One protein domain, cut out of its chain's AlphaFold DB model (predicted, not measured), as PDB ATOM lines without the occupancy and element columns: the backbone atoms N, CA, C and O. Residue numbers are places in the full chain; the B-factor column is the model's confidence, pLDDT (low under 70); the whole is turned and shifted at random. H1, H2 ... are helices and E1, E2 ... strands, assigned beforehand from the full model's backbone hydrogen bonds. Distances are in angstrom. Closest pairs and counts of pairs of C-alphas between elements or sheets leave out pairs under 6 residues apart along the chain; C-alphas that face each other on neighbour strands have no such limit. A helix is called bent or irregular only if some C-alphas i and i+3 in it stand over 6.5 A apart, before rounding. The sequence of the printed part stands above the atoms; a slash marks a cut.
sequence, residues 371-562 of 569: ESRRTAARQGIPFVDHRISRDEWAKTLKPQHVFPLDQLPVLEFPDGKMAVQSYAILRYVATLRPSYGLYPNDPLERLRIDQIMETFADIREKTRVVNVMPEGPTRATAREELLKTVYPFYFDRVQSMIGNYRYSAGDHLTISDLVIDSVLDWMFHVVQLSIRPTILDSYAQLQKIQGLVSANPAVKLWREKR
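This is residues 371 to 562 of the 569 residues of the protein "Nucleolar RNA helicase 2" of Perkinsus chesapeaki (UniProt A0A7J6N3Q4). A larger body of helices, with H4 side by side with H6 and with H7 and with H8 crosswise on H7, is joined by one end of H7 to a smaller, looser part, in which H1 and H3 lie side by side and H3 alone of the two comes near the small hairpin E1 and E2. H5 folds back at one end of H4, H9 packs on H1, and H2 lies far out, touching no helix. The printed part has 192 residues, with nine named helices and two named strands in the order H1 H2 E1 E2 H3 H4 H5 H6 H7 H8 H9, and is mostly helix; its sheet, E1 - E2, is antiparallel. It is compact, with a radius of gyration of the C-alphas of 17.8 A and spans of 49 by 43 by 32 A.

E1 is residues 410 to 412 and E2 residues 418 to 420. H3 is residues 422 to 431, 14.4 A; H1, residues 371 to 378, begins at C-alpha 371 (125.905, 161.743, 117.511); H2 is residues 390 to 397. H4, residues 443 to 467, is 35.3 A long, from C-alpha 443 (136.601, 144.616, 125.602). H5 is residues 473 to 484, 16.8 A; H6 residues 486 to 498, 18.6 A; H7 residues 511 to 525, 20.9 A; H8 residues 540 to 550, 15.1 A. H9, residues 553 to 560, ends at C-alpha 560 (128.100, 177.173, 115.954). H2 and H4 are only just irregular: C-alphas 394 and 397 are 6.50 A apart, C-alphas 462 and 465 6.7 A.

In the hairpin E1 and E2, N 411 and O 419 are within hydrogen-bond range at 2.8 A. The closest C-alphas of E1 and H3 are those of Leu 411 and Ile 425, 6.6 A. H3 touches H1 at Ser 372 and Leu 426, whose C-alphas, the closest, are 4.6 A apart, at a shallow tilt of 23 degrees, the same way. Other closest C-alphas are Arg 378 and Ala 554, 5.4 A, where H1 touches H9, and Glu 371 and Leu 514, 6.3 A, where H1 touches the hub, H7. H7 touches residues 449 to 460 of H4, closest C-alphas Ser 512 and Ile 449, 5.3 A, at a shallow tilt of 17 degrees, the same way. H6 touches H4, closest C-alphas Val 494 and Ile 452, 6.8 A, opposite ways at a shallow tilt of 12 degrees. H8 is about perpendicular to H7, 82 degrees, and touches it, closest C-alphas Gln 546 and Asp 517, 5.2 A. H4 and H5 form a helical hairpin, closest C-alphas Val 466 and Arg 475, 6.2 A. Every O i to N i+4 pair is within hydrogen-bond range in H1, H2, H3, H5, H7, H8 and H9; H4 has 19 of 21 and H6 8 of 9.

The two C-alphas farthest apart, those of Asp 415 and Pro 473, are 51.0 A apart. The printed part has no cut. The links H1 to H2, H2 to E1, H3 to H4, H6 to H7 and H7 to H8 are long. The mean pLDDT of the printed part is 72.4; 81 residues are under 70, among them 371 to 398, 402 to 421, 522 to 534 and 553 to 562.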
ATOM      1  N   GLU A 371     124.739 162.329 116.852       59.41
ATOM      2  CA  GLU A 371     125.905 161.743 117.511       59.41
ATOM      3  C   GLU A 371     126.948 161.271 116.491       59.41
ATOM      4  O   GLU A 371     128.126 161.611 116.606       59.41
ATOM      5  N   SER A 372     126.523 160.581 115.427       51.84
ATOM      6  CA  SER A 372     127.426 160.097 114.370       51.84
ATOM      7  C   SER A 372     128.058 161.249 113.583       51.84
ATOM      8  O   SER A 372     129.244 161.217 113.275       51.84
ATOM      9  N   ARG A 373     127.299 162.326 113.342       54.97
ATOM     10  CA  ARG A 373     127.788 163.541 112.664       54.97
ATOM     11  C   ARG A 373     128.792 164.312 113.518       54.97
ATOM     12  O   ARG A 373     129.793 164.792 113.000       54.97
ATOM     13  N   ARG A 374     128.551 164.400 114.833       56.84
ATOM     14  CA  ARG A 374     129.497 164.990 115.801       56.84
ATOM     15  C   ARG A 374     130.790 164.181 115.875       56.84
ATOM     16  O   ARG A 374     131.868 164.763 115.917       56.84
ATOM     17  N   THR A 375     130.673 162.857 115.836       54.03
ATOM     18  CA  THR A 375     131.806 161.923 115.852       54.03
ATOM     19  C   THR A 375     132.648 162.042 114.576       54.03
ATOM     20  O   THR A 375     133.863 162.187 114.672       54.03
ATOM     21  N   ALA A 376     132.015 162.103 113.397       49.22
ATOM     22  CA  ALA A 376     132.701 162.314 112.117       49.22
ATOM     23  C   ALA A 376     133.387 163.688 112.033       49.22
ATOM     24  O   ALA A 376     134.569 163.773 111.704       49.22
ATOM     25  N   ALA A 377     132.675 164.762 112.406       53.88
ATOM     26  CA  ALA A 377     133.225 166.119 112.427       53.88
ATOM     27  C   ALA A 377     134.436 166.236 113.363       53.88
ATOM     28  O   ALA A 377     135.427 166.872 113.017       53.88
ATOM     29  N   ARG A 378     134.377 165.587 114.532       62.00
ATOM     30  CA  ARG A 378     135.474 165.562 115.507       62.00
ATOM     31  C   ARG A 378     136.714 164.857 114.977       62.00
ATOM     32  O   ARG A 378     137.816 165.323 115.226       62.00
ATOM     33  N   GLN A 379     136.531 163.752 114.268       52.91
ATOM     34  CA  GLN A 379     137.635 163.014 113.668       52.91
ATOM     35  C   GLN A 379     138.186 163.703 112.411       52.91
ATOM     36  O   GLN A 379     139.151 163.215 111.832       52.91
ATOM     37  N   GLY A 380     137.595 164.820 111.964       52.69
ATOM     38  CA  GLY A 380     137.966 165.469 110.706       52.69
ATOM     39  C   GLY A 380     137.668 164.594 109.487       52.69
ATOM     40  O   GLY A 380     138.358 164.693 108.475       52.69
ATOM     41  N   ILE A 381     136.684 163.697 109.596       56.53
ATOM     42  CA  ILE A 381     136.244 162.853 108.486       56.53
ATOM     43  C   ILE A 381     135.364 163.715 107.576       56.53
ATOM     44  O   ILE A 381     134.368 164.257 108.063       56.53
ATOM     45  N   PRO A 382     135.691 163.872 106.283       48.44
ATOM     46  CA  PRO A 382     134.812 164.561 105.349       48.44
ATOM     47  C   PRO A 382     133.536 163.735 105.141       48.44
ATOM     48  O   PRO A 382     133.600 162.551 104.814       48.44
ATOM     49  N   PHE A 383     132.374 164.355 105.334       53.25
ATOM     50  CA  PHE A 383     131.074 163.724 105.111       53.25
ATOM     51  C   PHE A 383     130.077 164.727 104.530       53.25
ATOM     52  O   PHE A 383     130.172 165.931 104.781       53.25
ATOM     53  N   VAL A 384     129.099 164.219 103.785       50.78
ATOM     54  CA  VAL A 384     127.973 165.004 103.269       50.78
ATOM     55  C   VAL A 384     126.764 164.815 104.196       50.78
ATOM     56  O   VAL A 384     126.309 163.695 104.409       50.78
ATOM     57  N   ASP A 385     126.251 165.902 104.788       56.31
ATOM     58  CA  ASP A 385     125.058 165.891 105.663       56.31
ATOM     59  C   ASP A 385     123.794 166.150 104.833       56.31
ATOM     60  O   ASP A 385     123.352 167.294 104.709       56.31
ATOM     61  N   HIS A 386     123.213 165.098 104.256       57.47
ATOM     62  CA  HIS A 386     121.950 165.208 103.528       57.47
ATOM     63  C   HIS A 386     120.763 165.181 104.506       57.47
ATOM     64  O   HIS A 386     120.608 164.252 105.303       57.47
ATOM     65  N   ARG A 387     119.930 166.232 104.495       58.75
ATOM     66  CA  ARG A 387     118.811 166.396 105.436       58.75
ATOM     67  C   ARG A 387     117.480 166.380 104.706       58.75
ATOM     68  O   ARG A 387     117.151 167.328 104.009       58.75
ATOM     69  N   ILE A 388     116.699 165.344 104.980       54.81
ATOM     70  CA  ILE A 388     115.379 165.130 104.390       54.81
ATOM     71  C   ILE A 388     114.307 165.650 105.349       54.81
ATOM     72  O   ILE A 388     114.371 165.420 106.566       54.81
ATOM     73  N   SER A 389     113.313 166.363 104.821       59.72
ATOM     74  CA  SER A 389     112.194 166.835 105.640       59.72
ATOM     75  C   SER A 389     111.258 165.680 106.030       59.72
ATOM     76  O   SER A 389     111.135 164.687 105.321       59.72
ATOM     77  N   ARG A 390     110.549 165.785 107.167       55.44
ATOM     78  CA  ARG A 390     109.618 164.719 107.607       55.44
ATOM     79  C   ARG A 390     108.487 164.479 106.601       55.44
ATOM     80  O   ARG A 390     108.021 163.350 106.484       55.44
ATOM     81  N   ASP A 391     108.057 165.531 105.915       58.41
ATOM     82  CA  ASP A 391     106.979 165.477 104.930       58.41
ATOM     83  C   ASP A 391     107.431 164.800 103.637       58.41
ATOM     84  O   ASP A 391     106.757 163.891 103.167       58.41
ATOM     85  N   GLU A 392     108.594 165.183 103.115       63.19
ATOM     86  CA  GLU A 392     109.246 164.534 101.971       63.19
ATOM     87  C   GLU A 392     109.557 163.062 102.260       63.19
ATOM     88  O   GLU A 392     109.249 162.178 101.461       63.19
ATOM     89  N   TRP A 393     110.064 162.774 103.462       63.16
ATOM     90  CA  TRP A 393     110.276 161.411 103.927       63.16
ATOM     91  C   TRP A 393     108.969 160.609 103.936       63.16
ATOM     92  O   TRP A 393     108.903 159.531 103.358       63.16
ATOM     93  N   ALA A 394     107.911 161.126 104.562       64.62
ATOM     94  CA  ALA A 394     106.668 160.379 104.745       64.62
ATOM     95  C   ALA A 394     105.848 160.207 103.457       64.62
ATOM     96  O   ALA A 394     105.169 159.193 103.319       64.62
ATOM     97  N   LYS A 395     105.868 161.197 102.558       69.06
ATOM     98  CA  LYS A 395     105.014 161.228 101.360       69.06
ATOM     99  C   LYS A 395     105.708 160.687 100.117       69.06
ATOM    100  O   LYS A 395     105.029 160.121  99.269       69.06
ATOM    101  N   THR A 396     107.023 160.861 100.015       67.44
ATOM    102  CA  THR A 396     107.767 160.562  98.789       67.44
ATOM    103  C   THR A 396     108.657 159.343  98.979       67.44
ATOM    104  O   THR A 396     108.480 158.346  98.292       67.44
ATOM    105  N   LEU A 397     109.568 159.375  99.951       60.47
ATOM    106  CA  LEU A 397     110.666 158.401 100.016       60.47
ATOM    107  C   LEU A 397     110.311 157.117 100.783       60.47
ATOM    108  O   LEU A 397     110.710 156.025 100.387       60.47
ATOM    109  N   LYS A 398     109.528 157.223 101.862       64.38
ATOM    110  CA  LYS A 398     109.112 156.070 102.674       64.38
ATOM    111  C   LYS A 398     108.174 155.109 101.925       64.38
ATOM    112  O   LYS A 398     108.397 153.910 102.019       64.38
ATOM    113  N   PRO A 399     107.149 155.569 101.177       76.31
ATOM    114  CA  PRO A 399     106.287 154.662 100.410       76.31
ATOM    115  C   PRO A 399     107.013 153.949  99.263       76.31
ATOM    116  O   PRO A 399     106.548 152.919  98.791       76.31
ATOM    117  N   GLN A 400     108.133 154.512  98.804       70.44
ATOM    118  CA  GLN A 400     108.960 153.972  97.726       70.44
ATOM    119  C   GLN A 400     110.026 152.985  98.228       70.44
ATOM    120  O   GLN A 400     110.791 152.466  97.424       70.44
ATOM    121  N   HIS A 401     110.086 152.729  99.539       72.38
ATOM    122  CA  HIS A 401     111.065 151.839 100.162       72.38
ATOM    123  C   HIS A 401     112.535 152.189  99.849       72.38
ATOM    124  O   HIS A 401     113.379 151.307  99.695       72.38
ATOM    125  N   VAL A 402     112.846 153.492  99.752       65.00
ATOM    126  CA  VAL A 402     114.165 154.007  99.319       65.00
ATOM    127  C   VAL A 402     115.297 153.643 100.289       65.00
ATOM    128  O   VAL A 402     116.429 153.440  99.859       65.00
ATOM    129  N   PHE A 403     115.020 153.543 101.595       59.22
ATOM    130  CA  PHE A 403     116.038 153.248 102.614       59.22
ATOM    131  C   PHE A 403     115.854 151.864 103.236       59.22
ATOM    132  O   PHE A 403     114.718 151.427 103.430       59.22
ATOM    133  N   PRO A 404     116.939 151.187 103.661       57.91
ATOM    134  CA  PRO A 404     116.824 149.891 104.309       57.91
ATOM    135  C   PRO A 404     115.988 150.014 105.586       57.91
ATOM    136  O   PRO A 404     116.213 150.901 106.412       57.91
ATOM    137  N   LEU A 405     115.027 149.105 105.754       60.47
ATOM    138  CA  LEU A 405     114.070 149.101 106.868       60.47
ATOM    139  C   LEU A 405     113.169 150.347 106.952       60.47
ATOM    140  O   LEU A 405     112.550 150.551 107.995       60.47
ATOM    141  N   ASP A 406     113.110 151.197 105.922       67.19
ATOM    142  CA  ASP A 406     112.350 152.453 105.938       67.19
ATOM    143  C   ASP A 406     112.641 153.314 107.172       67.19
ATOM    144  O   ASP A 406     111.740 153.836 107.849       67.19
ATOM    145  N   GLN A 407     113.925 153.436 107.508       60.59
ATOM    146  CA  GLN A 407     114.377 154.138 108.699       60.59
ATOM    147  C   GLN A 407     115.496 155.130 108.395       60.59
ATOM    148  O   GLN A 407     116.395 154.877 107.605       60.59
ATOM    149  N   LEU A 408     115.462 156.254 109.116       57.88
ATOM    150  CA  LEU A 408     116.551 157.226 109.193       57.88
ATOM    151  C   LEU A 408     117.182 157.187 110.600       57.88
ATOM    152  O   LEU A 408     116.483 156.987 111.609       57.88
ATOM    153  N   PRO A 409     118.505 157.381 110.725       55.44
ATOM    154  CA  PRO A 409     119.456 157.821 109.718       55.44
ATOM    155  C   PRO A 409     120.073 156.624 108.987       55.44
ATOM    156  O   PRO A 409     120.069 155.503 109.505       55.44
ATOM    157  N   VAL A 410     120.658 156.892 107.826       58.34
ATOM    158  CA  VAL A 410     121.420 155.909 107.061       58.34
ATOM    159  C   VAL A 410     122.828 156.441 106.810       58.34
ATOM    160  O   VAL A 410     123.013 157.643 106.622       58.34
ATOM    161  N   LEU A 411     123.814 155.552 106.877       59.56
ATOM    162  CA  LEU A 411     125.179 155.782 106.426       59.56
ATOM    163  C   LEU A 411     125.377 154.997 105.135       59.56
ATOM    164  O   LEU A 411     125.204 153.786 105.144       59.56
ATOM    165  N   GLU A 412     125.770 155.662 104.063       55.00
ATOM    166  CA  GLU A 412     126.153 154.991 102.822       55.00
ATOM    167  C   GLU A 412     127.664 154.900 102.681       55.00
ATOM    168  O   GLU A 412     128.409 155.742 103.181       55.00
ATOM    169  N   PHE A 413     128.104 153.854 102.004       59.12
ATOM    170  CA  PHE A 413     129.480 153.604 101.633       59.12
ATOM    171  C   PHE A 413     129.702 153.947 100.154       59.12
ATOM    172  O   PHE A 413     128.769 153.854  99.364       59.12
ATOM    173  N   PRO A 414     130.935 154.281  99.733       53.22
ATOM    174  CA  PRO A 414     131.232 154.594  98.329       53.22
ATOM    175  C   PRO A 414     130.861 153.493  97.320       53.22
ATOM    176  O   PRO A 414     130.716 153.781  96.138       53.22
ATOM    177  N   ASP A 415     130.717 152.244  97.773       53.91
ATOM    178  CA  ASP A 415     130.259 151.103  96.971       53.91
ATOM    179  C   ASP A 415     128.722 150.981  96.899       53.91
ATOM    180  O   ASP A 415     128.202 149.963  96.445       53.91
ATOM    181  N   GLY A 416     127.993 151.999  97.369       50.34
ATOM    182  CA  GLY A 416     126.532 152.060  97.382       50.34
ATOM    183  C   GLY A 416     125.879 151.224  98.483       50.34
ATOM    184  O   GLY A 416     124.656 151.150  98.548       50.34
ATOM    185  N   LYS A 417     126.641 150.571  99.372       57.75
ATOM    186  CA  LYS A 417     126.049 149.857 100.512       57.75
ATOM    187  C   LYS A 417     125.538 150.843 101.550       57.75
ATOM    188  O   LYS A 417     126.160 151.868 101.801       57.75
ATOM    189  N   MET A 418     124.462 150.485 102.246       54.84
ATOM    190  CA  MET A 418     123.909 151.299 103.326       54.84
ATOM    191  C   MET A 418     123.865 150.564 104.664       54.84
ATOM    192  O   MET A 418     123.350 149.453 104.776       54.84
ATOM    193  N   ALA A 419     124.359 151.232 105.701       55.50
ATOM    194  CA  ALA A 419     124.216 150.857 107.096       55.50
ATOM    195  C   ALA A 419     123.132 151.704 107.769       55.50
ATOM    196  O   ALA A 419     123.130 152.932 107.705       55.50
ATOM    197  N   VAL A 420     122.230 151.031 108.474       60.72
ATOM    198  CA  VAL A 420     121.150 151.634 109.263       60.72
ATOM    199  C   VAL A 420     121.392 151.410 110.756       60.72
ATOM    200  O   VAL A 420     122.303 150.683 111.140       60.72
ATOM    201  N   GLN A 421     120.548 152.002 111.603       68.81
ATOM    202  CA  GLN A 421     120.659 152.028 113.071       68.81
ATOM    203  C   GLN A 421     121.706 153.008 113.608       68.81
ATOM    204  O   GLN A 421     122.907 152.901 113.379       68.81
ATOM    205  N   SER A 422     121.246 153.966 114.416       71.06
ATOM    206  CA  SER A 422     122.070 155.102 114.842       71.06
ATOM    207  C   SER A 422     123.273 154.731 115.697       71.06
ATOM    208  O   SER A 422     124.320 155.345 115.527       71.06
ATOM    209  N   TYR A 423     123.159 153.750 116.595       78.00
ATOM    210  CA  TYR A 423     124.298 153.337 117.423       78.00
ATOM    211  C   TYR A 423     125.269 152.418 116.687       78.00
ATOM    212  O   TYR A 423     126.466 152.508 116.929       78.00
ATOM    213  N   ALA A 424     124.799 151.627 115.716       73.81
ATOM    214  CA  ALA A 424     125.688 150.881 114.827       73.81
ATOM    215  C   ALA A 424     126.532 151.840 113.971       73.81
ATOM    216  O   ALA A 424     127.756 151.736 113.947       73.81
ATOM    217  N   ILE A 425     125.886 152.844 113.365       68.06
ATOM    218  CA  ILE A 425     126.566 153.910 112.619       68.06
ATOM    219  C   ILE A 425     127.523 154.683 113.534       68.06
ATOM    220  O   ILE A 425     128.649 154.964 113.146       68.06
ATOM    221  N   LEU A 426     127.102 155.033 114.754       76.25
ATOM    222  CA  LEU A 426     127.946 155.751 115.714       76.25
ATOM    223  C   LEU A 426     129.212 154.966 116.083       76.25
ATOM    224  O   LEU A 426     130.295 155.539 116.014       76.25
ATOM    225  N   ARG A 427     129.084 153.676 116.422       82.25
ATOM    226  CA  ARG A 427     130.221 152.791 116.724       82.25
ATOM    227  C   ARG A 427     131.155 152.677 115.523       82.25
ATOM    228  O   ARG A 427     132.353 152.880 115.667       82.25
ATOM    229  N   TYR A 428     130.609 152.446 114.329       76.06
ATOM    230  CA  TYR A 428     131.404 152.376 113.106       76.06
ATOM    231  C   TYR A 428     132.179 153.675 112.850       76.06
ATOM    232  O   TYR A 428     133.402 153.655 112.728       76.06
ATOM    233  N   VAL A 429     131.499 154.826 112.869       68.00
ATOM    234  CA  VAL A 429     132.146 156.131 112.675       68.00
ATOM    235  C   VAL A 429     133.202 156.385 113.752       68.00
ATOM    236  O   VAL A 429     134.251 156.943 113.452       68.00
ATOM    237  N   ALA A 430     132.982 155.942 114.991       77.19
ATOM    238  CA  ALA A 430     133.962 156.051 116.070       77.19
ATOM    239  C   ALA A 430     135.246 155.241 115.830       77.19
ATOM    240  O   ALA A 430     136.302 155.635 116.321       77.19
ATOM    241  N   THR A 431     135.169 154.161 115.049       78.94
ATOM    242  CA  THR A 431     136.326 153.321 114.692       78.94
ATOM    243  C   THR A 431     137.108 153.808 113.475       78.94
ATOM    244  O   THR A 431     138.227 153.350 113.266       78.94
ATOM    245  N   LEU A 432     136.573 154.746 112.684       66.88
ATOM    246  CA  LEU A 432     137.201 155.193 111.432       66.88
ATOM    247  C   LEU A 432     138.540 155.916 111.634       66.88
ATOM    248  O   LEU A 432     139.392 155.882 110.749       66.88
ATOM    249  N   ARG A 433     138.753 156.549 112.793       69.38
ATOM    250  CA  ARG A 433     140.065 157.047 113.226       69.38
ATOM    251  C   ARG A 433     140.379 156.575 114.644       69.38
ATOM    252  O   ARG A 433     140.105 157.303 115.602       69.38
ATOM    253  N   PRO A 434     141.008 155.395 114.791       73.75
ATOM    254  CA  PRO A 434     141.341 154.824 116.095       73.75
ATOM    255  C   PRO A 434     142.199 155.744 116.976       73.75
ATOM    256  O   PRO A 434     142.075 155.698 118.195       73.75
ATOM    257  N   SER A 435     142.999 156.638 116.378       74.00
ATOM    258  CA  SER A 435     143.816 157.632 117.092       74.00
ATOM    259  C   SER A 435     143.015 158.604 117.966       74.00
ATOM    260  O   SER A 435     143.573 159.194 118.887       74.00
ATOM    261  N   TYR A 436     141.712 158.767 117.712       75.62
ATOM    262  CA  TYR A 436     140.826 159.588 118.539       75.62
ATOM    263  C   TYR A 436     140.236 158.835 119.738       75.62
ATOM    264  O   TYR A 436     139.603 159.472 120.578       75.62
ATOM    265  N   GLY A 437     140.393 157.507 119.807       82.25
ATOM    266  CA  GLY A 437     140.001 156.692 120.962       82.25
ATOM    267  C   GLY A 437     138.505 156.694 121.297       82.25
ATOM    268  O   GLY A 437     138.133 156.352 122.406       82.25
ATOM    269  N   LEU A 438     137.619 157.084 120.373       84.69
ATOM    270  CA  LEU A 438     136.197 157.281 120.702       84.69
ATOM    271  C   LEU A 438     135.423 155.970 120.918       84.69
ATOM    272  O   LEU A 438     134.349 155.989 121.520       84.69
ATOM    273  N   TYR A 439     135.956 154.857 120.409       88.75
ATOM    274  CA  TYR A 439     135.469 153.500 120.649       88.75
ATOM    275  C   TYR A 439     136.665 152.522 120.687       88.75
ATOM    276  O   TYR A 439     137.024 151.942 119.655       88.75
ATOM    277  N   PRO A 440     137.338 152.400 121.845       85.44
ATOM    278  CA  PRO A 440     138.593 151.662 122.008       85.44
ATOM    279  C   PRO A 440     138.423 150.159 121.762       85.44
ATOM    280  O   PRO A 440     137.304 149.658 121.711       85.44
ATOM    281  N   ASN A 441     139.529 149.435 121.557       83.31
ATOM    282  CA  ASN A 441     139.515 147.983 121.314       83.31
ATOM    283  C   ASN A 441     139.425 147.142 122.593       83.31
ATOM    284  O   ASN A 441     139.128 145.952 122.490       83.31
ATOM    285  N   ASP A 442     139.654 147.747 123.762       85.69
ATOM    286  CA  ASP A 442     139.554 147.051 125.039       85.69
ATOM    287  C   ASP A 442     138.119 146.522 125.261       85.69
ATOM    288  O   ASP A 442     137.158 147.301 125.212       85.69
ATOM    289  N   PRO A 443     137.933 145.203 125.472       75.62
ATOM    290  CA  PRO A 443     136.601 144.616 125.602       75.62
ATOM    291  C   PRO A 443     135.811 145.135 126.806       75.62
ATOM    292  O   PRO A 443     134.590 145.280 126.717       75.62
ATOM    293  N   LEU A 444     136.485 145.414 127.926       78.31
ATOM    294  CA  LEU A 444     135.830 145.861 129.153       78.31
ATOM    295  C   LEU A 444     135.379 147.319 129.030       78.31
ATOM    296  O   LEU A 444     134.277 147.672 129.451       78.31
ATOM    297  N   GLU A 445     136.195 148.154 128.402       84.44
ATOM    298  CA  GLU A 445     135.859 149.537 128.101       84.44
ATOM    299  C   GLU A 445     134.714 149.635 127.084       84.44
ATOM    300  O   GLU A 445     133.765 150.388 127.301       84.44
ATOM    301  N   ARG A 446     134.711 148.798 126.034       87.62
ATOM    302  CA  ARG A 446     133.573 148.688 125.100       87.62
ATOM    303  C   ARG A 446     132.281 148.298 125.798       87.62
ATOM    304  O   ARG A 446     131.253 148.928 125.559       87.62
ATOM    305  N   LEU A 447     132.341 147.297 126.676       84.75
ATOM    306  CA  LEU A 447     131.184 146.857 127.449       84.75
ATOM    307  C   LEU A 447     130.598 148.011 128.271       84.75
ATOM    308  O   LEU A 447     129.382 148.186 128.292       84.75
ATOM    309  N   ARG A 448     131.449 148.821 128.912       85.75
ATOM    310  CA  ARG A 448     131.014 149.990 129.695       85.75
ATOM    311  C   ARG A 448     130.395 151.077 128.825       85.75
ATOM    312  O   ARG A 448     129.334 151.596 129.168       85.75
ATOM    313  N   ILE A 449     131.021 151.391 127.689       91.06
ATOM    314  CA  ILE A 449     130.485 152.347 126.709       91.06
ATOM    315  C   ILE A 449     129.087 151.908 126.262       91.06
ATOM    316  O   ILE A 449     128.142 152.700 126.309       91.06
ATOM    317  N   ASP A 450     128.942 150.642 125.873       89.00
ATOM    318  CA  ASP A 450     127.678 150.093 125.395       89.00
ATOM    319  C   ASP A 450     126.622 150.050 126.497       89.00
ATOM    320  O   ASP A 450     125.493 150.477 126.271       89.00
ATOM    321  N   GLN A 451     126.987 149.640 127.712       86.25
ATOM    322  CA  GLN A 451     126.080 149.634 128.858       86.25
ATOM    323  C   GLN A 451     125.472 151.022 129.111       86.25
ATOM    324  O   GLN A 451     124.262 151.144 129.313       86.25
ATOM    325  N   ILE A 452     126.284 152.079 129.055       89.38
ATOM    326  CA  ILE A 452     125.815 153.455 129.247       89.38
ATOM    327  C   ILE A 452     124.945 153.900 128.068       89.38
ATOM    328  O   ILE A 452     123.864 154.453 128.275       89.38
ATOM    329  N   MET A 453     125.371 153.636 126.830       88.06
ATOM    330  CA  MET A 453     124.604 154.004 125.636       88.06
ATOM    331  C   MET A 453     123.225 153.338 125.587       88.06
ATOM    332  O   MET A 453     122.237 154.019 125.303       88.06
ATOM    333  N   GLU A 454     123.142 152.042 125.894       85.31
ATOM    334  CA  GLU A 454     121.872 151.309 125.930       85.31
ATOM    335  C   GLU A 454     120.988 151.787 127.096       85.31
ATOM    336  O   GLU A 454     119.784 151.964 126.923       85.31
ATOM    337  N   THR A 455     121.574 152.155 128.242       85.38
ATOM    338  CA  THR A 455     120.811 152.753 129.356       85.38
ATOM    339  C   THR A 455     120.130 154.067 128.943       85.38
ATOM    340  O   THR A 455     118.969 154.307 129.275       85.38
ATOM    341  N   PHE A 456     120.798 154.921 128.161       83.81
ATOM    342  CA  PHE A 456     120.165 156.128 127.611       83.81
ATOM    343  C   PHE A 456     119.162 155.834 126.483       83.81
ATOM    344  O   PHE A 456     118.235 156.624 126.271       83.81
ATOM    345  N   ALA A 457     119.302 154.706 125.780       78.88
ATOM    346  CA  ALA A 457     118.294 154.227 124.837       78.88
ATOM    347  C   ALA A 457     116.983 153.886 125.557       78.88
ATOM    348  O   ALA A 457     115.918 154.329 125.115       78.88
ATOM    349  N   ASP A 458     117.072 153.196 126.697       81.25
ATOM    350  CA  ASP A 458     115.928 152.833 127.539       81.25
ATOM    351  C   ASP A 458     115.188 154.065 128.065       81.25
ATOM    352  O   ASP A 458     113.957 154.136 127.996       81.25
ATOM    353  N   ILE A 459     115.929 155.075 128.542       81.94
ATOM    354  CA  ILE A 459     115.348 156.358 128.974       81.94
ATOM    355  C   ILE A 459     114.566 156.992 127.820       81.94
ATOM    356  O   ILE A 459     113.437 157.460 128.001       81.94
ATOM    357  N   ARG A 460     115.139 157.004 126.610       74.38
ATOM    358  CA  ARG A 460     114.484 157.589 125.435       74.38
ATOM    359  C   ARG A 460     113.207 156.837 125.066       74.38
ATOM    360  O   ARG A 460     112.219 157.492 124.746       74.38
ATOM    361  N   GLU A 461     113.201 155.508 125.121       72.25
ATOM    362  CA  GLU A 461     112.013 154.724 124.769       72.25
ATOM    363  C   GLU A 461     110.894 154.898 125.798       72.25
ATOM    364  O   GLU A 461     109.758 155.201 125.429       72.25
ATOM    365  N   LYS A 462     111.218 154.834 127.094       73.25
ATOM    366  CA  LYS A 462     110.231 155.026 128.170       73.25
ATOM    367  C   LYS A 462     109.607 156.416 128.169       73.25
ATOM    368  O   LYS A 462     108.438 156.579 128.501       73.25
ATOM    369  N   THR A 463     110.367 157.426 127.761       72.50
ATOM    370  CA  THR A 463     109.885 158.814 127.718       72.50
ATOM    371  C   THR A 463     109.199 159.154 126.389       72.50
ATOM    372  O   THR A 463     108.445 160.125 126.311       72.50
ATOM    373  N   ARG A 464     109.385 158.336 125.338       67.81
ATOM    374  CA  ARG A 464     108.826 158.560 123.993       67.81
ATOM    375  C   ARG A 464     107.309 158.676 124.004       67.81
ATOM    376  O   ARG A 464     106.781 159.555 123.330       67.81
ATOM    377  N   VAL A 465     106.624 157.816 124.758       65.31
ATOM    378  CA  VAL A 465     105.153 157.755 124.798       65.31
ATOM    379  C   VAL A 465     104.567 159.080 125.280       65.31
ATOM    380  O   VAL A 465     103.695 159.633 124.622       65.31
ATOM    381  N   VAL A 466     105.112 159.643 126.360       67.94
ATOM    382  CA  VAL A 466     104.680 160.940 126.908       67.94
ATOM    383  C   VAL A 466     105.012 162.092 125.957       67.94
ATOM    384  O   VAL A 466     104.255 163.055 125.829       67.94
ATOM    385  N   ASN A 467     106.120 161.989 125.226       62.72
ATOM    386  CA  ASN A 467     106.567 163.031 124.304       62.72
ATOM    387  C   ASN A 467     105.764 163.110 123.002       62.72
ATOM    388  O   ASN A 467     105.805 164.144 122.340       62.72
ATOM    389  N   VAL A 468     105.037 162.051 122.637       63.69
ATOM    390  CA  VAL A 468     104.138 162.049 121.471       63.69
ATOM    391  C   VAL A 468     102.677 162.324 121.836       63.69
ATOM    392  O   VAL A 468     101.840 162.402 120.937       63.69
ATOM    393  N   MET A 469     102.362 162.480 123.127       65.88
ATOM    394  CA  MET A 469     101.017 162.853 123.564       65.88
ATOM    395  C   MET A 469     100.662 164.274 123.090       65.88
ATOM    396  O   MET A 469     101.538 165.148 123.047       65.88
ATOM    397  N   PRO A 470      99.381 164.541 122.779       72.25
ATOM    398  CA  PRO A 470      98.899 165.905 122.575       72.25
ATOM    399  C   PRO A 470      99.215 166.785 123.791       72.25
ATOM    400  O   PRO A 470      99.197 166.310 124.928       72.25
ATOM    401  N   GLU A 471      99.527 168.063 123.565       70.00
ATOM    402  CA  GLU A 471      99.691 169.013 124.672       70.00
ATOM    403  C   GLU A 471      98.376 169.134 125.455       70.00
ATOM    404  O   GLU A 471      97.296 169.228 124.873       70.00
ATOM    405  N   GLY A 472      98.469 169.089 126.784       73.50
ATOM    406  CA  GLY A 472      97.306 169.122 127.665       73.50
ATOM    407  C   GLY A 472      97.595 168.588 129.073       73.50
ATOM    408  O   GLY A 472      98.708 168.122 129.344       73.50
ATOM    409  N   PRO A 473      96.594 168.612 129.971       72.00
ATOM    410  CA  PRO A 473      96.761 168.257 131.386       72.00
ATOM    411  C   PRO A 473      97.274 166.827 131.602       72.00
ATOM    412  O   PRO A 473      98.118 166.581 132.465       72.00
ATOM    413  N   THR A 474      96.831 165.884 130.767       73.00
ATOM    414  CA  THR A 474      97.271 164.482 130.806       73.00
ATOM    415  C   THR A 474      98.764 164.344 130.511       73.00
ATOM    416  O   THR A 474      99.471 163.629 131.217       73.00
ATOM    417  N   ARG A 475      99.272 165.072 129.507       75.81
ATOM    418  CA  ARG A 475     100.701 165.077 129.174       75.81
ATOM    419  C   ARG A 475     101.526 165.753 130.265       75.81
ATOM    420  O   ARG A 475     102.622 165.287 130.556       75.81
ATOM    421  N   ALA A 476     101.015 166.825 130.871       75.62
ATOM    422  CA  ALA A 476     101.674 167.495 131.992       75.62
ATOM    423  C   ALA A 476     101.811 166.561 133.209       75.62
ATOM    424  O   ALA A 476     102.906 166.422 133.745       75.62
ATOM    425  N   THR A 477     100.740 165.841 133.555       76.94
ATOM    426  CA  THR A 477     100.730 164.860 134.656       76.94
ATOM    427  C   THR A 477     101.707 163.711 134.393       76.94
ATOM    428  O   THR A 477     102.541 163.394 135.235       76.94
ATOM    429  N   ALA A 478     101.682 163.134 133.186       75.56
ATOM    430  CA  ALA A 478     102.603 162.062 132.810       75.56
ATOM    431  C   ALA A 478     104.073 162.532 132.769       75.56
ATOM    432  O   ALA A 478     104.978 161.783 133.128       75.56
ATOM    433  N   ARG A 479     104.339 163.785 132.367       77.19
ATOM    434  CA  ARG A 479     105.682 164.390 132.454       77.19
ATOM    435  C   ARG A 479     106.142 164.518 133.909       77.19
ATOM    436  O   ARG A 479     107.296 164.217 134.197       77.19
ATOM    437  N   GLU A 480     105.262 164.945 134.811       78.75
ATOM    438  CA  GLU A 480     105.573 165.057 136.240       78.75
ATOM    439  C   GLU A 480     105.887 163.688 136.862       78.75
ATOM    440  O   GLU A 480     106.846 163.550 137.623       78.75
ATOM    441  N   GLU A 481     105.147 162.651 136.477       81.31
ATOM    442  CA  GLU A 481     105.412 161.277 136.901       81.31
ATOM    443  C   GLU A 481     106.783 160.777 136.419       81.31
ATOM    444  O   GLU A 481     107.543 160.214 137.212       81.31
ATOM    445  N   LEU A 482     107.155 161.038 135.158       81.69
ATOM    446  CA  LEU A 482     108.485 160.699 134.635       81.69
ATOM    447  C   LEU A 482     109.610 161.377 135.431       81.69
ATOM    448  O   LEU A 482     110.638 160.745 135.684       81.69
ATOM    449  N   LEU A 483     109.417 162.639 135.831       79.25
ATOM    450  CA  LEU A 483     110.372 163.402 136.646       79.25
ATOM    451  C   LEU A 483     110.538 162.827 138.056       79.25
ATOM    452  O   LEU A 483     111.633 162.911 138.604       79.25
ATOM    453  N   LYS A 484     109.493 162.216 138.624       81.00
ATOM    454  CA  LYS A 484     109.531 161.622 139.971       81.00
ATOM    455  C   LYS A 484     109.987 160.163 139.991       81.00
ATOM    456  O   LYS A 484     110.465 159.702 141.021       81.00
ATOM    457  N   THR A 485     109.829 159.431 138.888       83.62
ATOM    458  CA  THR A 485     110.009 157.968 138.872       83.62
ATOM    459  C   THR A 485     111.096 157.519 137.898       83.62
ATOM    460  O   THR A 485     112.128 156.990 138.312       83.62
ATOM    461  N   VAL A 486     110.890 157.743 136.599       84.31
ATOM    462  CA  VAL A 486     111.727 157.189 135.531       84.31
ATOM    463  C   VAL A 486     113.097 157.851 135.510       84.31
ATOM    464  O   VAL A 486     114.102 157.148 135.567       84.31
ATOM    465  N   TYR A 487     113.168 159.180 135.448       85.69
ATOM    466  CA  TYR A 487     114.461 159.859 135.364       85.69
ATOM    467  C   TYR A 487     115.347 159.606 136.593       85.69
ATOM    468  O   TYR A 487     116.496 159.222 136.371       85.69
ATOM    469  N   PRO A 488     114.850 159.699 137.848       87.75
ATOM    470  CA  PRO A 488     115.674 159.389 139.012       87.75
ATOM    471  C   PRO A 488     116.214 157.958 139.008       87.75
ATOM    472  O   PRO A 488     117.420 157.753 139.102       87.75
ATOM    473  N   PHE A 489     115.350 156.971 138.739       88.81
ATOM    474  CA  PHE A 489     115.743 155.562 138.668       88.81
ATOM    475  C   PHE A 489     116.939 155.322 137.736       88.81
ATOM    476  O   PHE A 489     117.850 154.555 138.068       88.81
ATOM    477  N   TYR A 490     116.928 155.935 136.551       89.00
ATOM    478  CA  TYR A 490     117.994 155.745 135.573       89.00
ATOM    479  C   TYR A 490     119.220 156.606 135.868       89.00
ATOM    480  O   TYR A 490     120.339 156.115 135.744       89.00
ATOM    481  N   PHE A 491     119.036 157.863 136.269       90.25
ATOM    482  CA  PHE A 491     120.148 158.768 136.542       90.25
ATOM    483  C   PHE A 491     120.972 158.325 137.754       90.25
ATOM    484  O   PHE A 491     122.198 158.367 137.665       90.25
ATOM    485  N   ASP A 492     120.347 157.779 138.802       88.88
ATOM    486  CA  ASP A 492     121.055 157.171 139.939       88.88
ATOM    487  C   ASP A 492     121.986 156.037 139.488       88.88
ATOM    488  O   ASP A 492     123.154 155.953 139.882       88.88
ATOM    489  N   ARG A 493     121.479 155.164 138.610       91.00
ATOM    490  CA  ARG A 493     122.226 154.009 138.087       91.00
ATOM    491  C   ARG A 493     123.355 154.439 137.172       91.00
ATOM    492  O   ARG A 493     124.469 153.955 137.336       91.00
ATOM    493  N   VAL A 494     123.095 155.360 136.247       89.69
ATOM    494  CA  VAL A 494     124.130 155.889 135.349       89.69
ATOM    495  C   VAL A 494     125.213 156.602 136.152       89.69
ATOM    496  O   VAL A 494     126.391 156.359 135.922       89.69
ATOM    497  N   GLN A 495     124.847 157.435 137.126       88.69
ATOM    498  CA  GLN A 495     125.817 158.103 137.993       88.69
ATOM    499  C   GLN A 495     126.672 157.089 138.765       88.69
ATOM    500  O   GLN A 495     127.889 157.247 138.837       88.69
ATOM    501  N   SER A 496     126.059 156.014 139.264       88.06
ATOM    502  CA  SER A 496     126.776 154.913 139.919       88.06
ATOM    503  C   SER A 496     127.719 154.171 138.962       88.06
ATOM    504  O   SER A 496     128.822 153.809 139.356       88.06
ATOM    505  N   MET A 497     127.314 153.969 137.702       86.62
ATOM    506  CA  MET A 497     128.139 153.331 136.665       86.62
ATOM    507  C   MET A 497     129.345 154.189 136.265       86.62
ATOM    508  O   MET A 497     130.426 153.648 136.049       86.62
ATOM    509  N   ILE A 498     129.171 155.513 136.182       89.62
ATOM    510  CA  ILE A 498     130.269 156.456 135.922       89.62
ATOM    511  C   ILE A 498     131.257 156.446 137.099       89.62
ATOM    512  O   ILE A 498     132.471 156.481 136.900       89.62
ATOM    513  N   GLY A 499     130.748 156.390 138.333       86.12
ATOM    514  CA  GLY A 499     131.572 156.340 139.536       86.12
ATOM    515  C   GLY A 499     132.556 157.514 139.609       86.12
ATOM    516  O   GLY A 499     132.162 158.676 139.518       86.12
ATOM    517  N   ASN A 500     133.846 157.198 139.757       85.75
ATOM    518  CA  ASN A 500     134.925 158.184 139.885       85.75
ATOM    519  C   ASN A 500     135.665 158.472 138.569       85.75
ATOM    520  O   ASN A 500     136.652 159.210 138.577       85.75
ATOM    521  N   TYR A 501     135.215 157.911 137.445       88.06
ATOM    522  CA  TYR A 501     135.888 158.108 136.166       88.06
ATOM    523  C   TYR A 501     135.862 159.571 135.717       88.06
ATOM    524  O   TYR A 501     134.956 160.354 136.040       88.06
ATOM    525  N   ARG A 502     136.893 159.979 134.965       88.06
ATOM    526  CA  ARG A 502     136.946 161.331 134.395       88.06
ATOM    527  C   ARG A 502     135.816 161.548 133.387       88.06
ATOM    528  O   ARG A 502     135.178 162.599 133.439       88.06
ATOM    529  N   TYR A 503     135.586 160.566 132.522       90.25
ATOM    530  CA  TYR A 503     134.520 160.491 131.526       90.25
ATOM    531  C   TYR A 503     133.573 159.327 131.843       90.25
ATOM    532  O   TYR A 503     133.748 158.631 132.836       90.25
ATOM    533  N   SER A 504     132.541 159.115 131.028       89.88
ATOM    534  CA  SER A 504     131.477 158.161 131.352       89.88
ATOM    535  C   SER A 504     131.936 156.705 131.424       89.88
ATOM    536  O   SER A 504     131.412 155.963 132.244       89.88
ATOM    537  N   ALA A 505     132.919 156.304 130.614       88.12
ATOM    538  CA  ALA A 505     133.400 154.921 130.555       88.12
ATOM    539  C   ALA A 505     134.886 154.746 130.934       88.12
ATOM    540  O   ALA A 505     135.393 153.628 130.862       88.12
ATOM    541  N   GLY A 506     135.574 155.817 131.348       87.50
ATOM    542  CA  GLY A 506     137.013 155.784 131.610       87.50
ATOM    543  C   GLY A 506     137.654 157.170 131.702       87.50
ATOM    544  O   GLY A 506     137.002 158.160 132.038       87.50
ATOM    545  N   ASP A 507     138.947 157.248 131.389       86.38
ATOM    546  CA  ASP A 507     139.746 158.475 131.543       86.38
ATOM    547  C   ASP A 507     139.850 159.342 130.282       86.38
ATOM    548  O   ASP A 507     140.411 160.443 130.315       86.38
ATOM    549  N   HIS A 508     139.243 158.899 129.182       87.69
ATOM    550  CA  HIS A 508     139.184 159.631 127.924       87.69
ATOM    551  C   HIS A 508     137.753 159.743 127.392       87.69
ATOM    552  O   HIS A 508     136.861 158.995 127.780       87.69
ATOM    553  N   LEU A 509     137.541 160.721 126.511       87.69
ATOM    554  CA  LEU A 509     136.248 160.968 125.880       87.69
ATOM    555  C   LEU A 509     135.897 159.824 124.923       87.69
ATOM    556  O   LEU A 509     136.680 159.523 124.025       87.69
ATOM    557  N   THR A 510     134.684 159.292 125.028       91.69
ATOM    558  CA  THR A 510     134.168 158.231 124.155       91.69
ATOM    559  C   THR A 510     132.802 158.595 123.567       91.69
ATOM    560  O   THR A 510     132.226 159.659 123.824       91.69
ATOM    561  N   ILE A 511     132.251 157.712 122.731       88.75
ATOM    562  CA  ILE A 511     130.905 157.890 122.179       88.75
ATOM    563  C   ILE A 511     129.790 157.888 123.236       88.75
ATOM    564  O   ILE A 511     128.759 158.517 122.987       88.75
ATOM    565  N   SER A 512     129.970 157.264 124.409       91.81
ATOM    566  CA  SER A 512     128.951 157.297 125.470       91.81
ATOM    567  C   SER A 512     128.787 158.701 126.055       91.81
ATOM    568  O   SER A 512     127.658 159.132 126.283       91.81
ATOM    569  N   ASP A 513     129.870 159.478 126.169       90.81
ATOM    570  CA  ASP A 513     129.809 160.885 126.596       90.81
ATOM    571  C   ASP A 513     129.018 161.747 125.607       90.81
ATOM    572  O   ASP A 513     128.201 162.591 125.984       90.81
ATOM    573  N   LEU A 514     129.232 161.506 124.308       85.44
ATOM    574  CA  LEU A 514     128.522 162.209 123.240       85.44
ATOM    575  C   LEU A 514     127.025 161.872 123.241       85.44
ATOM    576  O   LEU A 514     126.206 162.740 122.918       85.44
ATOM    577  N   VAL A 515     126.666 160.635 123.596       85.19
ATOM    578  CA  VAL A 515     125.274 160.196 123.754       85.19
ATOM    579  C   VAL A 515     124.634 160.850 124.979       85.19
ATOM    580  O   VAL A 515     123.542 161.398 124.832       85.19
ATOM    581  N   ILE A 516     125.316 160.881 126.131       87.50
ATOM    582  CA  ILE A 516     124.845 161.570 127.346       87.50
ATOM    583  C   ILE A 516     124.509 163.029 127.028       87.50
ATOM    584  O   ILE A 516     123.368 163.456 127.207       87.50
ATOM    585  N   ASP A 517     125.463 163.786 126.477       83.44
ATOM    586  CA  ASP A 517     125.249 165.199 126.140       83.44
ATOM    587  C   ASP A 517     124.098 165.385 125.140       83.44
ATOM    588  O   ASP A 517     123.301 166.312 125.277       83.44
ATOM    589  N   SER A 518     123.976 164.503 124.144       75.50
ATOM    590  CA  SER A 518     122.944 164.627 123.108       75.50
ATOM    591  C   SER A 518     121.539 164.310 123.626       75.50
ATOM    592  O   SER A 518     120.583 164.978 123.228       75.50
ATOM    593  N   VAL A 519     121.399 163.319 124.511       75.25
ATOM    594  CA  VAL A 519     120.106 162.969 125.114       75.25
ATOM    595  C   VAL A 519     119.683 164.026 126.129       75.25
ATOM    596  O   VAL A 519     118.530 164.451 126.094       75.25
ATOM    597  N   LEU A 520     120.606 164.527 126.956       77.00
ATOM    598  CA  LEU A 520     120.314 165.632 127.873       77.00
ATOM    599  C   LEU A 520     119.946 166.915 127.100       77.00
ATOM    600  O   LEU A 520     118.920 167.524 127.395       77.00
ATOM    601  N   ASP A 521     120.685 167.286 126.043       71.44
ATOM    602  CA  ASP A 521     120.318 168.411 125.155       71.44
ATOM    603  C   ASP A 521     118.903 168.234 124.579       71.44
ATOM    604  O   ASP A 521     118.100 169.167 124.581       71.44
ATOM    605  N   TRP A 522     118.564 167.028 124.112       68.00
ATOM    606  CA  TRP A 522     117.227 166.727 123.602       68.00
ATOM    607  C   TRP A 522     116.136 166.894 124.668       68.00
ATOM    608  O   TRP A 522     115.129 167.558 124.403       68.00
ATOM    609  N   MET A 523     116.346 166.343 125.864       66.19
ATOM    610  CA  MET A 523     115.387 166.418 126.967       66.19
ATOM    611  C   MET A 523     115.059 167.866 127.342       66.19
ATOM    612  O   MET A 523     113.888 168.207 127.490       66.19
ATOM    613  N   PHE A 524     116.067 168.738 127.431       63.56
ATOM    614  CA  PHE A 524     115.863 170.112 127.903       63.56
ATOM    615  C   PHE A 524     115.491 171.113 126.806       63.56
ATOM    616  O   PHE A 524     114.904 172.147 127.113       63.56
ATOM    617  N   HIS A 525     115.793 170.834 125.534       55.88
ATOM    618  CA  HIS A 525     115.517 171.781 124.444       55.88
ATOM    619  C   HIS A 525     114.381 171.380 123.506       55.88
ATOM    620  O   HIS A 525     113.795 172.257 122.877       55.88
ATOM    621  N   VAL A 526     114.075 170.087 123.364       48.22
ATOM    622  CA  VAL A 526     113.070 169.612 122.395       48.22
ATOM    623  C   VAL A 526     111.760 169.239 123.072       48.22
ATOM    624  O   VAL A 526     110.698 169.498 122.518       48.22
ATOM    625  N   VAL A 527     111.813 168.669 124.275       51.28
ATOM    626  CA  VAL A 527     110.598 168.268 125.000       51.28
ATOM    627  C   VAL A 527     109.905 169.462 125.670       51.28
ATOM    628  O   VAL A 527     108.767 169.308 126.107       51.28
ATOM    629  N   GLN A 528     110.548 170.643 125.722       51.34
ATOM    630  CA  GLN A 528     110.075 171.817 126.475       51.34
ATOM    631  C   GLN A 528     109.526 171.399 127.845       51.34
ATOM    632  O   GLN A 528     108.427 171.769 128.247       51.34
ATOM    633  N   LEU A 529     110.292 170.582 128.572       50.91
ATOM    634  CA  LEU A 529     110.115 170.549 130.014       50.91
ATOM    635  C   LEU A 529     110.431 171.979 130.452       50.91
ATOM    636  O   LEU A 529     111.557 172.428 130.243       50.91
ATOM    637  N   SER A 530     109.453 172.721 130.972       43.81
ATOM    638  CA  SER A 530     109.586 174.121 131.418       43.81
ATOM    639  C   SER A 530     110.558 174.298 132.597       43.81
ATOM    640  O   SER A 530     110.456 175.241 133.370       43.81
ATOM    641  N   ILE A 531     111.481 173.355 132.767       42.72
ATOM    642  CA  ILE A 531     112.397 173.202 133.873       42.72
ATOM    643  C   ILE A 531     113.735 172.753 133.271       42.72
ATOM    644  O   ILE A 531     113.988 171.573 133.038       42.72
ATOM    645  N   ARG A 532     114.622 173.711 133.018       48.50
ATOM    646  CA  ARG A 532     116.042 173.504 133.334       48.50
ATOM    647  C   ARG A 532     116.231 173.967 134.793       48.50
ATOM    648  O   ARG A 532     115.672 175.017 135.099       48.50
ATOM    649  N   PRO A 533     117.046 173.333 135.661       54.44
ATOM    650  CA  PRO A 533     117.594 171.980 135.655       54.44
ATOM    651  C   PRO A 533     117.436 171.268 137.026       54.44
ATOM    652  O   PRO A 533     118.321 170.510 137.394       54.44
ATOM    653  N   THR A 534     116.344 171.446 137.783       60.69
ATOM    654  CA  THR A 534     116.279 170.921 139.174       60.69
ATOM    655  C   THR A 534     116.531 169.421 139.301       60.69
ATOM    656  O   THR A 534     117.111 168.972 140.285       60.69
ATOM    657  N   ILE A 535     116.155 168.629 138.292       71.12
ATOM    658  CA  ILE A 535     116.437 167.193 138.317       71.12
ATOM    659  C   ILE A 535     117.927 166.887 138.148       71.12
ATOM    660  O   ILE A 535     118.412 165.978 138.800       71.12
ATOM    661  N   LEU A 536     118.666 167.632 137.315       73.44
ATOM    662  CA  LEU A 536     120.096 167.382 137.094       73.44
ATOM    663  C   LEU A 536     120.979 167.887 138.228       73.44
ATOM    664  O   LEU A 536     122.102 167.407 138.350       73.44
ATOM    665  N   ASP A 537     120.481 168.802 139.057       78.88
ATOM    666  CA  ASP A 537     121.225 169.353 140.194       78.88
ATOM    667  C   ASP A 537     121.608 168.274 141.218       78.88
ATOM    668  O   ASP A 537     122.610 168.400 141.916       78.88
ATOM    669  N   SER A 538     120.863 167.164 141.250       82.31
ATOM    670  CA  SER A 538     121.179 165.990 142.078       82.31
ATOM    671  C   SER A 538     122.184 165.017 141.428       82.31
ATOM    672  O   SER A 538     122.598 164.048 142.062       82.31
ATOM    673  N   TYR A 539     122.605 165.253 140.177       88.00
ATOM    674  CA  TYR A 539     123.454 164.339 139.398       88.00
ATOM    675  C   TYR A 539     124.738 165.013 138.893       88.00
ATOM    676  O   TYR A 539     124.937 165.219 137.689       88.00
ATOM    677  N   ALA A 540     125.641 165.317 139.827       86.38
ATOM    678  CA  ALA A 540     126.913 165.993 139.567       86.38
ATOM    679  C   ALA A 540     127.781 165.306 138.493       86.38
ATOM    680  O   ALA A 540     128.430 165.994 137.702       86.38
ATOM    681  N   GLN A 541     127.777 163.968 138.398       87.88
ATOM    682  CA  GLN A 541     128.558 163.273 137.362       87.88
ATOM    683  C   GLN A 541     127.997 163.532 135.960       87.88
ATOM    684  O   GLN A 541     128.758 163.782 135.029       87.88
ATOM    685  N   LEU A 542     126.672 163.551 135.792       87.56
ATOM    686  CA  LEU A 542     126.052 163.848 134.496       87.56
ATOM    687  C   LEU A 542     126.330 165.292 134.062       87.56
ATOM    688  O   LEU A 542     126.665 165.533 132.899       87.56
ATOM    689  N   GLN A 543     126.261 166.236 135.004       86.56
ATOM    690  CA  GLN A 543     126.617 167.636 134.764       86.56
ATOM    691  C   GLN A 543     128.095 167.785 134.375       86.56
ATOM    692  O   GLN A 543     128.413 168.479 133.403       86.56
ATOM    693  N   LYS A 544     128.998 167.078 135.067       90.06
ATOM    694  CA  LYS A 544     130.431 167.026 134.745       90.06
ATOM    695  C   LYS A 544     130.667 166.538 133.316       90.06
ATOM    696  O   LYS A 544     131.375 167.209 132.567       90.06
ATOM    697  N   ILE A 545     130.058 165.418 132.909       88.81
ATOM    698  CA  ILE A 545     130.192 164.895 131.537       88.81
ATOM    699  C   ILE A 545     129.695 165.920 130.514       88.81
ATOM    700  O   ILE A 545     130.394 166.209 129.541       88.81
ATOM    701  N   GLN A 546     128.532 166.531 130.745       84.88
ATOM    702  CA  GLN A 546     127.983 167.539 129.835       84.88
ATOM    703  C   GLN A 546     128.906 168.763 129.699       84.88
ATOM    704  O   GLN A 546     129.093 169.284 128.592       84.88
ATOM    705  N   GLY A 547     129.523 169.193 130.805       84.75
ATOM    706  CA  GLY A 547     130.529 170.251 130.831       84.75
ATOM    707  C   GLY A 547     131.780 169.887 130.031       84.75
ATOM    708  O   GLY A 547     132.189 170.648 129.154       84.75
ATOM    709  N   LEU A 548     132.337 168.693 130.257       86.00
ATOM    710  CA  LEU A 548     133.516 168.190 129.541       86.00
ATOM    711  C   LEU A 548     133.274 168.060 128.029       86.00
ATOM    712  O   LEU A 548     134.120 168.457 127.226       86.00
ATOM    713  N   VAL A 549     132.104 167.556 127.624       83.81
ATOM    714  CA  VAL A 549     131.720 167.443 126.207       83.81
ATOM    715  C   VAL A 549     131.519 168.825 125.581       83.81
ATOM    716  O   VAL A 549     131.952 169.062 124.452       83.81
ATOM    717  N   SER A 550     130.883 169.752 126.304       79.00
ATOM    718  CA  SER A 550     130.594 171.108 125.818       79.00
ATOM    719  C   SER A 550     131.838 171.991 125.714       79.00
ATOM    720  O   SER A 550     131.909 172.820 124.808       79.00
ATOM    721  N   ALA A 551     132.824 171.797 126.592       80.31
ATOM    722  CA  ALA A 551     134.105 172.504 126.561       80.31
ATOM    723  C   ALA A 551     134.982 172.099 125.365       80.31
ATOM    724  O   ALA A 551     136.002 172.730 125.090       80.31
ATOM    725  N   ASN A 552     134.609 171.046 124.634       78.31
ATOM    726  CA  ASN A 552     135.427 170.559 123.548       78.31
ATOM    727  C   ASN A 552     135.351 171.456 122.283       78.31
ATOM    728  O   ASN A 552     134.259 171.632 121.733       78.31
ATOM    729  N   PRO A 553     136.488 171.933 121.728       69.88
ATOM    730  CA  PRO A 553     136.508 172.837 120.571       69.88
ATOM    731  C   PRO A 553     135.784 172.313 119.323       69.88
ATOM    732  O   PRO A 553     135.051 173.058 118.678       69.88
ATOM    733  N   ALA A 554     135.916 171.021 119.003       63.69
ATOM    734  CA  ALA A 554     135.247 170.420 117.844       63.69
ATOM    735  C   ALA A 554     133.720 170.360 118.028       63.69
ATOM    736  O   ALA A 554     132.954 170.529 117.078       63.69
ATOM    737  N   VAL A 555     133.271 170.153 119.268       64.25
ATOM    738  CA  VAL A 555     131.850 170.172 119.626       64.25
ATOM    739  C   VAL A 555     131.294 171.593 119.553       64.25
ATOM    740  O   VAL A 555     130.182 171.781 119.054       64.25
ATOM    741  N   LYS A 556     132.069 172.584 120.005       67.12
ATOM    742  CA  LYS A 556     131.725 174.008 119.941       67.12
ATOM    743  C   LYS A 556     131.586 174.495 118.493       67.12
ATOM    744  O   LYS A 556     130.511 174.958 118.122       67.12
ATOM    745  N   LEU A 557     132.587 174.238 117.647       62.53
ATOM    746  CA  LEU A 557     132.566 174.541 116.206       62.53
ATOM    747  C   LEU A 557     131.364 173.909 115.485       62.53
ATOM    748  O   LEU A 557     130.740 174.524 114.620       62.53
ATOM    749  N   TRP A 558     131.007 172.673 115.841       58.47
ATOM    750  CA  TRP A 558     129.828 172.004 115.288       58.47
ATOM    751  C   TRP A 558     128.507 172.636 115.766       58.47
ATOM    752  O   TRP A 558     127.562 172.744 114.981       58.47
ATOM    753  N   ARG A 559     128.422 173.066 117.037       60.69
ATOM    754  CA  ARG A 559     127.249 173.771 117.585       60.69
ATOM    755  C   ARG A 559     127.070 175.155 116.951       60.69
ATOM    756  O   ARG A 559     125.930 175.536 116.727       60.69
ATOM    757  N   GLU A 560     128.145 175.855 116.609       60.06
ATOM    758  CA  GLU A 560     128.100 177.173 115.954       60.06
ATOM    759  C   GLU A 560     127.639 177.074 114.488       60.06
ATOM    760  O   GLU A 560     126.737 177.794 114.068       60.06
ATOM    761  N   LYS A 561     128.124 176.079 113.724       53.44
ATOM    762  CA  LYS A 561     127.662 175.803 112.341       53.44
ATOM    763  C   LYS A 561     126.187 175.360 112.235       53.44
ATOM    764  O   LYS A 561     125.669 175.169 111.136       53.44
ATOM    765  N   ARG A 562     125.503 175.141 113.365       47.72
ATOM    766  CA  ARG A 562     124.110 174.665 113.465       47.72
ATOM    767  C   ARG A 562     123.075 175.782 113.284       47.72
ATOM    768  O   ARG A 562     121.920 175.455 112.984       47.72
TER     769      ARG A 562